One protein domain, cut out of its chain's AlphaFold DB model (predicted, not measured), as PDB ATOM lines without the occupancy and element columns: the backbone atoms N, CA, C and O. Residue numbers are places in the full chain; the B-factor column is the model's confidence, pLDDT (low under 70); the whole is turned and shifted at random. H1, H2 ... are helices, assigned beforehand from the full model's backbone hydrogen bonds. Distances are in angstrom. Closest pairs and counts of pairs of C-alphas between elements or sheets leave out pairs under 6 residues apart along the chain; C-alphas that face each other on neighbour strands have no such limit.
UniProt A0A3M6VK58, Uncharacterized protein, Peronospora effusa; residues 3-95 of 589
ATOM      1  N   THR A   3      21.499  26.288  26.974       53.75
ATOM      2  CA  THR A   3      22.257  26.740  28.164       53.75
ATOM      3  C   THR A   3      23.776  26.794  27.960       53.75
ATOM      4  O   THR A   3      24.482  27.514  28.663       53.75
ATOM      5  N   THR A   4      24.310  26.063  26.978       65.31
ATOM      6  CA  THR A   4      25.740  26.087  26.640       65.31
ATOM      7  C   THR A   4      26.122  27.290  25.778       65.31
ATOM      8  O   THR A   4      27.292  27.652  25.732       65.31
ATOM      9  N   LYS A   5      25.167  27.928  25.087       77.44
ATOM     10  CA  LYS A   5      25.436  29.111  24.253       77.44
ATOM     11  C   LYS A   5      25.407  30.397  25.072       77.44
ATOM     12  O   LYS A   5      26.262  31.250  24.867       77.44
ATOM     13  N   THR A   6      24.485  30.504  26.027       75.50
ATOM     14  CA  THR A   6      24.399  31.642  26.957       75.50
ATOM     15  C   THR A   6      25.627  31.719  27.866       75.50
ATOM     16  O   THR A   6      26.238  32.775  27.990       75.50
ATOM     17  N   THR A   7      26.069  30.584  28.410       79.31
ATOM     18  CA  THR A   7      27.301  30.483  29.216       79.31
ATOM     19  C   THR A   7      28.570  30.759  28.400       79.31
ATOM     20  O   THR A   7      29.483  31.433  28.877       79.31
ATOM     21  N   ARG A   8      28.632  30.316  27.135       82.56
ATOM     22  CA  ARG A   8      29.733  30.668  26.216       82.56
ATOM     23  C   ARG A   8      29.779  32.158  25.886       82.56
ATOM     24  O   ARG A   8      30.859  32.733  25.893       82.56
ATOM     25  N   PHE A   9      28.629  32.781  25.636       84.25
ATOM     26  CA  PHE A   9      28.555  34.226  25.423       84.25
ATOM     27  C   PHE A   9      29.088  34.981  26.644       84.25
ATOM     28  O   PHE A   9      29.953  35.836  26.512       84.25
ATOM     29  N   LEU A  10      28.646  34.601  27.842       85.69
ATOM     30  CA  LEU A  10      28.990  35.294  29.079       85.69
ATOM     31  C   LEU A  10      30.465  35.108  29.486       85.69
ATOM     32  O   LEU A  10      31.109  36.045  29.953       85.69
ATOM     33  N   THR A  11      31.048  33.935  29.226       85.06
ATOM     34  CA  THR A  11      32.491  33.686  29.421       85.06
ATOM     35  C   THR A  11      33.368  34.434  28.412       85.06
ATOM     36  O   THR A  11      34.434  34.925  28.772       85.06
ATOM     37  N   GLN A  12      32.939  34.564  27.153       85.88
ATOM     38  CA  GLN A  12      33.654  35.377  26.161       85.88
ATOM     39  C   GLN A  12      33.527  36.872  26.461       85.88
ATOM     40  O   GLN A  12      34.513  37.602  26.392       85.88
ATOM     41  N   PHE A  13      32.328  37.309  26.841       87.00
ATOM     42  CA  PHE A  13      32.041  38.692  27.183       87.00
ATOM     43  C   PHE A  13      32.809  39.131  28.439       87.00
ATOM     44  O   PHE A  13      33.500  40.141  28.387       87.00
ATOM     45  N   SER A  14      32.810  38.336  29.519       87.00
ATOM     46  CA  SER A  14      33.610  38.630  30.725       87.00
ATOM     47  C   SER A  14      35.109  38.732  30.432       87.00
ATOM     48  O   SER A  14      35.751  39.653  30.924       87.00
ATOM     49  N   ARG A  15      35.670  37.869  29.572       87.06
ATOM     50  CA  ARG A  15      37.078  37.975  29.143       87.06
ATOM     51  C   ARG A  15      37.362  39.252  28.356       87.06
ATOM     52  O   ARG A  15      38.373  39.893  28.613       87.06
ATOM     53  N   ALA A  16      36.494  39.617  27.415       85.88
ATOM     54  CA  ALA A  16      36.673  40.817  26.600       85.88
ATOM     55  C   ALA A  16      36.578  42.098  27.443       85.88
ATOM     56  O   ALA A  16      37.428  42.978  27.323       85.88
ATOM     57  N   VAL A  17      35.590  42.175  28.338       87.00
ATOM     58  CA  VAL A  17      35.436  43.305  29.264       87.00
ATOM     59  C   VAL A  17      36.635  43.381  30.218       87.00
ATOM     60  O   VAL A  17      37.182  44.460  30.433       87.00
ATOM     61  N   PHE A  18      37.106  42.244  30.738       85.25
ATOM     62  CA  PHE A  18      38.280  42.208  31.609       85.25
ATOM     63  C   PHE A  18      39.567  42.646  30.886       85.25
ATOM     64  O   PHE A  18      40.359  43.392  31.448       85.25
ATOM     65  N   GLN A  19      39.754  42.263  29.618       84.44
ATOM     66  CA  GLN A  19      40.881  42.724  28.792       84.44
ATOM     67  C   GLN A  19      40.844  44.229  28.496       84.44
ATOM     68  O   GLN A  19      41.892  44.845  28.335       84.44
ATOM     69  N   GLN A  20      39.657  44.829  28.404       83.94
ATOM     70  CA  GLN A  20      39.531  46.282  28.273       83.94
ATOM     71  C   GLN A  20      39.849  46.984  29.597       83.94
ATOM     72  O   GLN A  20      40.523  48.010  29.601       83.94
ATOM     73  N   TRP A  21      39.435  46.398  30.722       84.56
ATOM     74  CA  TRP A  21      39.743  46.906  32.058       84.56
ATOM     75  C   TRP A  21      41.245  46.870  32.390       84.56
ATOM     76  O   TRP A  21      41.760  47.798  33.009       84.56
ATOM     77  N   THR A  22      41.988  45.856  31.935       80.31
ATOM     78  CA  THR A  22      43.451  45.832  32.123       80.31
ATOM     79  C   THR A  22      44.181  46.920  31.327       80.31
ATOM     80  O   THR A  22      45.320  47.236  31.650       80.31
ATOM     81  N   GLN A  23      43.546  47.513  30.308       80.19
ATOM     82  CA  GLN A  23      44.116  48.600  29.499       80.19
ATOM     83  C   GLN A  23      43.797  50.000  30.049       80.19
ATOM     84  O   GLN A  23      44.422  50.977  29.632       80.19
ATOM     85  N   THR A  24      42.829  50.132  30.962       74.75
ATOM     86  CA  THR A  24      42.454  51.426  31.550       74.75
ATOM     87  C   THR A  24      43.370  51.817  32.708       74.75
ATOM     88  O   THR A  24      43.667  50.998  33.568       74.75
ATOM     89  N   ALA A  25      43.778  53.091  32.760       57.31
ATOM     90  CA  ALA A  25      44.713  53.611  33.768       57.31
ATOM     91  C   ALA A  25      44.140  53.654  35.199       57.31
ATOM     92  O   ALA A  25      44.886  53.620  36.175       57.31
ATOM     93  N   THR A  26      42.817  53.741  35.329       60.06
ATOM     94  CA  THR A  26      42.094  53.696  36.602       60.06
ATOM     95  C   THR A  26      41.496  52.301  36.742       60.06
ATOM     96  O   THR A  26      40.459  52.008  36.150       60.06
ATOM     97  N   HIS A  27      42.180  51.412  37.466       70.50
ATOM     98  CA  HIS A  27      41.750  50.034  37.744       70.50
ATOM     99  C   HIS A  27      40.543  49.980  38.705       70.50
ATOM    100  O   HIS A  27      40.561  49.299  39.732       70.50
ATOM    101  N   ASP A  28      39.476  50.706  38.383       74.56
ATOM    102  CA  ASP A  28      38.276  50.800  39.204       74.56
ATOM    103  C   ASP A  28      37.463  49.508  39.072       74.56
ATOM    104  O   ASP A  28      37.202  49.016  37.971       74.56
ATOM    105  N   GLN A  29      37.064  48.929  40.205       80.00
ATOM    106  CA  GLN A  29      36.344  47.651  40.261       80.00
ATOM    107  C   GLN A  29      34.853  47.849  39.947       80.00
ATOM    108  O   GLN A  29      33.997  47.674  40.814       80.00
ATOM    109  N   PHE A  30      34.543  48.207  38.699       78.94
ATOM    110  CA  PHE A  30      33.185  48.526  38.234       78.94
ATOM    111  C   PHE A  30      32.180  47.375  38.425       78.94
ATOM    112  O   PHE A  30      30.977  47.604  38.485       78.94
ATOM    113  N   TRP A  31      32.649  46.129  38.556       81.19
ATOM    114  CA  TRP A  31      31.798  44.961  38.820       81.19
ATOM    115  C   TRP A  31      31.257  44.881  40.256       81.19
ATOM    116  O   TRP A  31      30.508  43.957  40.565       81.19
ATOM    117  N   LYS A  32      31.625  45.820  41.138       80.38
ATOM    118  CA  LYS A  32      30.988  45.997  42.453       80.38
ATOM    119  C   LYS A  32      29.646  46.727  42.368       80.38
ATOM    120  O   LYS A  32      28.813  46.545  43.252       80.38
ATOM    121  N   ASP A  33      29.431  47.503  41.308       85.12
ATOM    122  CA  ASP A  33      28.187  48.227  41.077       85.12
ATOM    123  C   ASP A  33      27.236  47.372  40.233       85.12
ATOM    124  O   ASP A  33      27.260  47.405  39.000       85.12
ATOM    125  N   GLU A  34      26.368  46.612  40.906       79.88
ATOM    126  CA  GLU A  34      25.357  45.738  40.278       79.88
ATOM    127  C   GLU A  34      24.543  46.484  39.206       79.88
ATOM    128  O   GLU A  34      24.385  46.024  38.077       79.88
ATOM    129  N   THR A  35      24.144  47.727  39.489       82.50
ATOM    130  CA  THR A  35      23.388  48.563  38.546       82.50
ATOM    131  C   THR A  35      24.149  48.866  37.258       82.50
ATOM    132  O   THR A  35      23.549  48.920  36.188       82.50
ATOM    133  N   PHE A  36      25.465  49.066  37.339       82.62
ATOM    134  CA  PHE A  36      26.295  49.346  36.169       82.62
ATOM    135  C   PHE A  36      26.512  48.078  35.336       82.62
ATOM    136  O   PHE A  36      26.405  48.108  34.109       82.62
ATOM    137  N   VAL A  37      26.740  46.946  36.004       83.44
ATOM    138  CA  VAL A  37      26.877  45.637  35.355       83.44
ATOM    139  C   VAL A  37      25.589  45.238  34.636       83.44
ATOM    140  O   VAL A  37      25.650  44.739  33.511       83.44
ATOM    141  N   HIS A  38      24.434  45.505  35.250       82.56
ATOM    142  CA  HIS A  38      23.128  45.264  34.648       82.56
ATOM    143  C   HIS A  38      22.962  46.049  33.344       82.56
ATOM    144  O   HIS A  38      22.706  45.448  32.303       82.56
ATOM    145  N   VAL A  39      23.210  47.363  33.368       84.75
ATOM    146  CA  VAL A  39      23.104  48.239  32.187       84.75
ATOM    147  C   VAL A  39      24.087  47.823  31.089       84.75
ATOM    148  O   VAL A  39      23.722  47.746  29.917       84.75
ATOM    149  N   MET A  40      25.324  47.479  31.454       84.75
ATOM    150  CA  MET A  40      26.330  47.006  30.501       84.75
ATOM    151  C   MET A  40      25.909  45.690  29.825       84.75
ATOM    152  O   MET A  40      26.121  45.506  28.622       84.75
ATOM    153  N   LEU A  41      25.318  44.765  30.587       85.06
ATOM    154  CA  LEU A  41      24.836  43.488  30.069       85.06
ATOM    155  C   LEU A  41      23.580  43.680  29.207       85.06
ATOM    156  O   LEU A  41      23.482  43.061  28.150       85.06
ATOM    157  N   GLU A  42      22.664  44.571  29.591       86.25
ATOM    158  CA  GLU A  42      21.505  44.965  28.778       86.25
ATOM    159  C   GLU A  42      21.928  45.552  27.426       86.25
ATOM    160  O   GLU A  42      21.463  45.086  26.382       86.25
ATOM    161  N   ASP A  43      22.873  46.492  27.420       84.56
ATOM    162  CA  ASP A  43      23.400  47.113  26.202       84.56
ATOM    163  C   ASP A  43      24.118  46.104  25.297       84.56
ATOM    164  O   ASP A  43      23.984  46.137  24.067       84.56
ATOM    165  N   ALA A  44      24.881  45.180  25.886       82.31
ATOM    166  CA  ALA A  44      25.551  44.118  25.144       82.31
ATOM    167  C   ALA A  44      24.543  43.152  24.506       82.31
ATOM    168  O   ALA A  44      24.724  42.738  23.359       82.31
ATOM    169  N   VAL A  45      23.457  42.825  25.213       83.81
ATOM    170  CA  VAL A  45      22.379  41.965  24.706       83.81
ATOM    171  C   VAL A  45      21.541  42.681  23.639       83.81
ATOM    172  O   VAL A  45      21.119  42.052  22.665       83.81
ATOM    173  N   ALA A  46      21.337  43.995  23.755       82.06
ATOM    174  CA  ALA A  46      20.636  44.802  22.755       82.06
ATOM    175  C   ALA A  46      21.386  44.858  21.411       82.06
ATOM    176  O   ALA A  46      20.756  44.865  20.354       82.06
ATOM    177  N   LYS A  47      22.725  44.829  21.443       83.94
ATOM    178  CA  LYS A  47      23.598  44.837  20.252       83.94
ATOM    179  C   LYS A  47      23.707  43.483  19.538       83.94
ATOM    180  O   LYS A  47      24.335  43.403  18.483       83.94
ATOM    181  N   LEU A  48      23.119  42.417  20.083       80.75
ATOM    182  CA  LEU A  48      23.102  41.105  19.435       80.75
ATOM    183  C   LEU A  48      22.077  41.051  18.288       80.75
ATOM    184  O   LEU A  48      21.015  41.670  18.374       80.75
ATOM    185  N   PRO A  49      22.349  40.273  17.220       80.62
ATOM    186  CA  PRO A  49      21.394  40.076  16.136       80.62
ATOM    187  C   PRO A  49      20.098  39.433  16.646       80.62
ATOM    188  O   PRO A  49      20.129  38.506  17.464       80.62
ATOM    189  N   HIS A  50      18.960  39.901  16.124       72.25
ATOM    190  CA  HIS A  50      17.638  39.424  16.524       72.25
ATOM    191  C   HIS A  50      17.492  37.912  16.320       72.25
ATOM    192  O   HIS A  50      17.499  37.403  15.198       72.25
ATOM    193  N   GLY A  51      17.351  37.180  17.425       77.88
ATOM    194  CA  GLY A  51      17.262  35.725  17.425       77.88
ATOM    195  C   GLY A  51      16.909  35.148  18.794       77.88
ATOM    196  O   GLY A  51      16.819  35.867  19.788       77.88
ATOM    197  N   LYS A  52      16.741  33.819  18.852       75.12
ATOM    198  CA  LYS A  52      16.327  33.082  20.066       75.12
ATOM    199  C   LYS A  52      17.243  33.336  21.275       75.12
ATOM    200  O   LYS A  52      16.776  33.428  22.404       75.12
ATOM    201  N   LEU A  53      18.539  33.528  21.020       74.38
ATOM    202  CA  LEU A  53      19.544  33.812  22.046       74.38
ATOM    203  C   LEU A  53      19.348  35.197  22.688       74.38
ATOM    204  O   LEU A  53      19.460  35.316  23.900       74.38
ATOM    205  N   GLN A  54      18.971  36.221  21.916       79.94
ATOM    206  CA  GLN A  54      18.685  37.554  22.457       79.94
ATOM    207  C   GLN A  54      17.453  37.526  23.371       79.94
ATOM    208  O   GLN A  54      17.484  38.065  24.473       79.94
ATOM    209  N   THR A  55      16.387  36.833  22.957       77.19
ATOM    210  CA  THR A  55      15.165  36.708  23.767       77.19
ATOM    211  C   THR A  55      15.388  35.929  25.065       77.19
ATOM    212  O   THR A  55      14.771  36.235  26.083       77.19
ATOM    213  N   GLU A  56      16.289  34.943  25.059       77.50
ATOM    214  CA  GLU A  56      16.652  34.174  26.254       77.50
ATOM    215  C   GLU A  56      17.566  34.950  27.208       77.50
ATOM    216  O   GLU A  56      17.388  34.853  28.421       77.50
ATOM    217  N   LEU A  57      18.512  35.735  26.680       76.19
ATOM    218  CA  LEU A  57      19.371  36.605  27.485       76.19
ATOM    219  C   LEU A  57      18.561  37.741  28.131       76.19
ATOM    220  O   LEU A  57      18.728  37.993  29.321       76.19
ATOM    221  N   LEU A  58      17.608  38.338  27.398       79.50
ATOM    222  CA  LEU A  58      16.674  39.341  27.935       79.50
ATOM    223  C   LEU A  58      15.790  38.785  29.056       79.50
ATOM    224  O   LEU A  58      15.543  39.454  30.056       79.50
ATOM    225  N   ARG A  59      15.330  37.536  28.925       79.88
ATOM    226  CA  ARG A  59      14.489  36.891  29.944       79.88
ATOM    227  C   ARG A  59      15.267  36.499  31.205       79.88
ATOM    228  O   ARG A  59      14.680  36.457  32.283       79.88
ATOM    229  N   ASN A  60      16.561  36.208  31.076       80.62
ATOM    230  CA  ASN A  60      17.412  35.690  32.151       80.62
ATOM    231  C   ASN A  60      18.465  36.705  32.623       80.62
ATOM    232  O   ASN A  60      19.513  36.313  33.124       80.62
ATOM    233  N   LEU A  61      18.201  38.002  32.493       79.44
ATOM    234  CA  LEU A  61      19.216  39.034  32.701       79.44
ATOM    235  C   LEU A  61      19.759  39.082  34.142       79.44
ATOM    236  O   LEU A  61      20.968  39.069  34.348       79.44
ATOM    237  N   LYS A  62      18.875  38.987  35.144       79.31
ATOM    238  CA  LYS A  62      19.247  38.948  36.574       79.31
ATOM    239  C   LYS A  62      20.153  37.767  36.974       79.31
ATOM    240  O   LYS A  62      21.154  37.993  37.642       79.31
ATOM    241  N   PRO A  63      19.857  36.499  36.619       81.31
ATOM    242  CA  PRO A  63      20.767  35.394  36.936       81.31
ATOM    243  C   PRO A  63      22.060  35.399  36.102       81.31
ATOM    244  O   PRO A  63      23.025  34.749  36.493       81.31
ATOM    245  N   LEU A  64      22.098  36.092  34.960       80.81
ATOM    246  CA  LEU A  64      23.319  36.253  34.161       80.81
ATOM    247  C   LEU A  64      24.236  37.331  34.746       80.81
ATOM    248  O   LEU A  64      25.450  37.161  34.746       80.81
ATOM    249  N   GLU A  65      23.670  38.395  35.306       84.38
ATOM    250  CA  GLU A  65      24.405  39.428  36.040       84.38
ATOM    251  C   GLU A  65      25.225  38.831  37.192       84.38
ATOM    252  O   GLU A  65      26.436  39.031  37.256       84.38
ATOM    253  N   THR A  66      24.606  37.999  38.035       83.94
ATOM    254  CA  THR A  66      25.311  37.351  39.154       83.94
ATOM    255  C   THR A  66      26.415  36.401  38.680       83.94
ATOM    256  O   THR A  66      27.481  36.333  39.293       83.94
ATOM    257  N   GLN A  67      26.208  35.705  37.556       84.00
ATOM    258  CA  GLN A  67      27.237  34.864  36.931       84.00
ATOM    259  C   GLN A  67      28.383  35.686  36.331       84.00
ATOM    260  O   GLN A  67      29.532  35.252  36.375       84.00
ATOM    261  N   LEU A  68      28.096  36.867  35.783       84.88
ATOM    262  CA  LEU A  68      29.110  37.745  35.210       84.88
ATOM    263  C   LEU A  68      29.979  38.373  36.300       84.88
ATOM    264  O   LEU A  68      31.198  38.388  36.154       84.88
ATOM    265  N   ILE A  69      29.370  38.813  37.402       86.31
ATOM    266  CA  ILE A  69      30.095  39.328  38.570       86.31
ATOM    267  C   ILE A  69      31.030  38.252  39.131       86.31
ATOM    268  O   ILE A  69      32.205  38.529  39.363       86.31
ATOM    269  N   ALA A  70      30.552  37.010  39.278       86.38
ATOM    270  CA  ALA A  70      31.381  35.898  39.745       86.38
ATOM    271  C   ALA A  70      32.574  35.621  38.808       86.38
ATOM    272  O   ALA A  70      33.706  35.506  39.270       86.38
ATOM    273  N   LEU A  71      32.352  35.586  37.489       87.12
ATOM    274  CA  LEU A  71      33.429  35.357  36.519       87.12
ATOM    275  C   LEU A  71      34.442  36.509  36.462       87.12
ATOM    276  O   LEU A  71      35.635  36.256  36.317       87.12
ATOM    277  N   LEU A  72      33.995  37.763  36.580       86.38
ATOM    278  CA  LEU A  72      34.897  38.916  36.655       86.38
ATOM    279  C   LEU A  72      35.710  38.908  37.954       86.38
ATOM    280  O   LEU A  72      36.900  39.218  37.925       86.38
ATOM    281  N   HIS A  73      35.106  38.491  39.067       85.19
ATOM    282  CA  HIS A  73      35.809  38.321  40.334       85.19
ATOM    283  C   HIS A  73      36.887  37.229  40.244       85.19
ATOM    284  O   HIS A  73      38.021  37.462  40.657       85.19
ATOM    285  N   ASP A  74      36.583  36.073  39.649       85.81
ATOM    286  CA  ASP A  74      37.562  34.993  39.454       85.81
ATOM    287  C   ASP A  74      38.722  35.419  38.536       85.81
ATOM    288  O   ASP A  74      39.886  35.124  38.816       85.81
ATOM    289  N   LEU A  75      38.433  36.160  37.459       84.75
ATOM    290  CA  LEU A  75      39.466  36.722  36.580       84.75
ATOM    291  C   LEU A  75      40.337  37.754  37.308       84.75
ATOM    292  O   LEU A  75      41.557  37.738  37.144       84.75
ATOM    293  N   HIS A  76      39.741  38.595  38.155       84.69
ATOM    294  CA  HIS A  76      40.474  39.558  38.973       84.69
ATOM    295  C   HIS A  76      41.373  38.874  40.009       84.69
ATOM    296  O   HIS A  76      42.526  39.263  40.157       84.69
ATOM    297  N   VAL A  77      40.895  37.834  40.701       85.44
ATOM    298  CA  VAL A  77      41.717  37.077  41.663       85.44
ATOM    299  C   VAL A  77      42.922  36.438  40.969       85.44
ATOM    300  O   VAL A  77      44.036  36.550  41.474       85.44
ATOM    301  N   ASN A  78      42.731  35.834  39.793       83.38
ATOM    302  CA  ASN A  78      43.838  35.267  39.018       83.38
ATOM    303  C   ASN A  78      44.823  36.347  38.547       83.38
ATOM    304  O   ASN A  78      46.031  36.150  38.633       83.38
ATOM    305  N   TYR A  79      44.321  37.502  38.103       82.81
ATOM    306  CA  TYR A  79      45.152  38.633  37.696       82.81
ATOM    307  C   TYR A  79      45.979  39.196  38.856       82.81
ATOM    308  O   TYR A  79      47.173  39.414  38.694       82.81
ATOM    309  N   VAL A  80      45.381  39.366  40.040       81.06
ATOM    310  CA  VAL A  80      46.096  39.812  41.245       81.06
ATOM    311  C   VAL A  80      47.147  38.786  41.659       81.06
ATOM    312  O   VAL A  80      48.268  39.174  41.951       81.06
ATOM    313  N   GLN A  81      46.847  37.486  41.605       76.50
ATOM    314  CA  GLN A  81      47.841  36.445  41.892       76.50
ATOM    315  C   GLN A  81      48.992  36.426  40.875       76.50
ATOM    316  O   GLN A  81      50.140  36.195  41.251       76.50
ATOM    317  N   GLU A  82      48.720  36.654  39.588       75.62
ATOM    318  CA  GLU A  82      49.763  36.775  38.563       75.62
ATOM    319  C   GLU A  82      50.572  38.067  38.701       75.62
ATOM    320  O   GLU A  82      51.788  38.042  38.521       75.62
ATOM    321  N   GLU A  83      49.935  39.190  39.036       71.12
ATOM    322  CA  GLU A  83      50.628  40.439  39.346       71.12
ATOM    323  C   GLU A  83      51.476  40.311  40.602       71.12
ATOM    324  O   GLU A  83      52.597  40.792  40.602       71.12
ATOM    325  N   GLU A  84      50.980  39.665  41.655       64.25
ATOM    326  CA  GLU A  84      51.731  39.421  42.882       64.25
ATOM    327  C   GLU A  84      52.910  38.492  42.628       64.25
ATOM    328  O   GLU A  84      53.980  38.751  43.162       64.25
ATOM    329  N   LYS A  85      52.775  37.469  41.775       62.56
ATOM    330  CA  LYS A  85      53.910  36.643  41.324       62.56
ATOM    331  C   LYS A  85      54.919  37.457  40.520       62.56
ATOM    332  O   LYS A  85      56.096  37.450  40.848       62.56
ATOM    333  N   LYS A  86      54.464  38.256  39.551       58.00
ATOM    334  CA  LYS A  86      55.337  39.137  38.754       58.00
ATOM    335  C   LYS A  86      55.986  40.239  39.593       58.00
ATOM    336  O   LYS A  86      57.108  40.635  39.301       58.00
ATOM    337  N   LYS A  87      55.295  40.755  40.613       54.19
ATOM    338  CA  LYS A  87      55.805  41.744  41.571       54.19
ATOM    339  C   LYS A  87      56.735  41.090  42.573       54.19
ATOM    340  O   LYS A  87      57.770  41.661  42.828       54.19
ATOM    341  N   THR A  88      56.463  39.895  43.086       48.47
ATOM    342  CA  THR A  88      57.424  39.189  43.950       48.47
ATOM    343  C   THR A  88      58.657  38.742  43.177       48.47
ATOM    344  O   THR A  88      59.748  38.840  43.721       48.47
ATOM    345  N   GLU A  89      58.541  38.365  41.904       45.44
ATOM    346  CA  GLU A  89      59.684  38.166  41.007       45.44
ATOM    347  C   GLU A  89      60.430  39.498  40.800       45.44
ATOM    348  O   GLU A  89      61.572  39.620  41.213       45.44
ATOM    349  N   LYS A  90      59.781  40.574  40.339       42.19
ATOM    350  CA  LYS A  90      60.457  41.870  40.099       42.19
ATOM    351  C   LYS A  90      60.969  42.599  41.357       42.19
ATOM    352  O   LYS A  90      62.022  43.228  41.307       42.19
ATOM    353  N   GLU A  91      60.257  42.549  42.479       43.16
ATOM    354  CA  GLU A  91      60.612  43.181  43.767       43.16
ATOM    355  C   GLU A  91      61.605  42.344  44.567       43.16
ATOM    356  O   GLU A  91      62.387  42.897  45.340       43.16
ATOM    357  N   SER A  92      61.630  41.019  44.374       46.34
ATOM    358  CA  SER A  92      62.780  40.252  44.840       46.34
ATOM    359  C   SER A  92      64.008  40.610  44.000       46.34
ATOM    360  O   SER A  92      65.076  40.800  44.571       46.34
ATOM    361  N   TRP A  93      63.884  40.819  42.691       40.12
ATOM    362  CA  TRP A  93      65.043  41.079  41.826       40.12
ATOM    363  C   TRP A  93      65.593  42.513  41.941       40.12
ATOM    364  O   TRP A  93      66.769  42.749  41.700       40.12
ATOM    365  N   THR A  94      64.794  43.475  42.412       40.88
ATOM    366  CA  THR A  94      65.195  44.890  42.583       40.88
ATOM    367  C   THR A  94      65.755  45.242  43.963       40.88
ATOM    368  O   THR A  94      65.859  46.420  44.302       40.88
ATOM    369  N   CYS A  95      66.201  44.270  44.761       45.12
ATOM    370  CA  CYS A  95      67.070  44.588  45.898       45.12
ATOM    371  C   CYS A  95      68.503  44.829  45.408       45.12
ATOM    372  O   CYS A  95      69.426  44.072  45.704       45.12
TER     373      CYS A  95
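This is residues 3 to 95 of the 589 residues of an uncharacterized protein of Peronospora effusa (UniProt A0A3M6VK58). H1 and H2 cross the first half of long H4, short H3 lies at its beginning, and H4's far end sticks out with residues 80 to 95. You see 93 printed residues with four named helices, H1 to H4 in order: all helix. The whole is loose, radius of gyration of the C-alphas 16.2 A, spanning 58 by 25 by 20 A.

Find H1, residues 3 to 21, from C-alpha 3 at (22.257, 26.740, 28.164). Then come H2, residues 34 to 46, H3, residues 52 to 59, and H4, residues 61 to 93, ending 46.8 A on at (65.043, 41.079, 41.826).

H1 touches H4 with residues 10 to 18 alone, at a steep tilt of 43 degrees; the closest C-alphas, Ser 14 and Leu 72, are 6.1 A apart. H2 touches H4's residues 61 to 69 alone, closest at C-alphas His 38 and Glu 65, 6.1 A. H2 and H3 form a hairpin. Each helix has every O i to N i+4 pair within hydrogen-bond range.

The printed part has no cut; the H1 to H2 link is long; 16 residues have pLDDT under 70, among them residues 84 to 95.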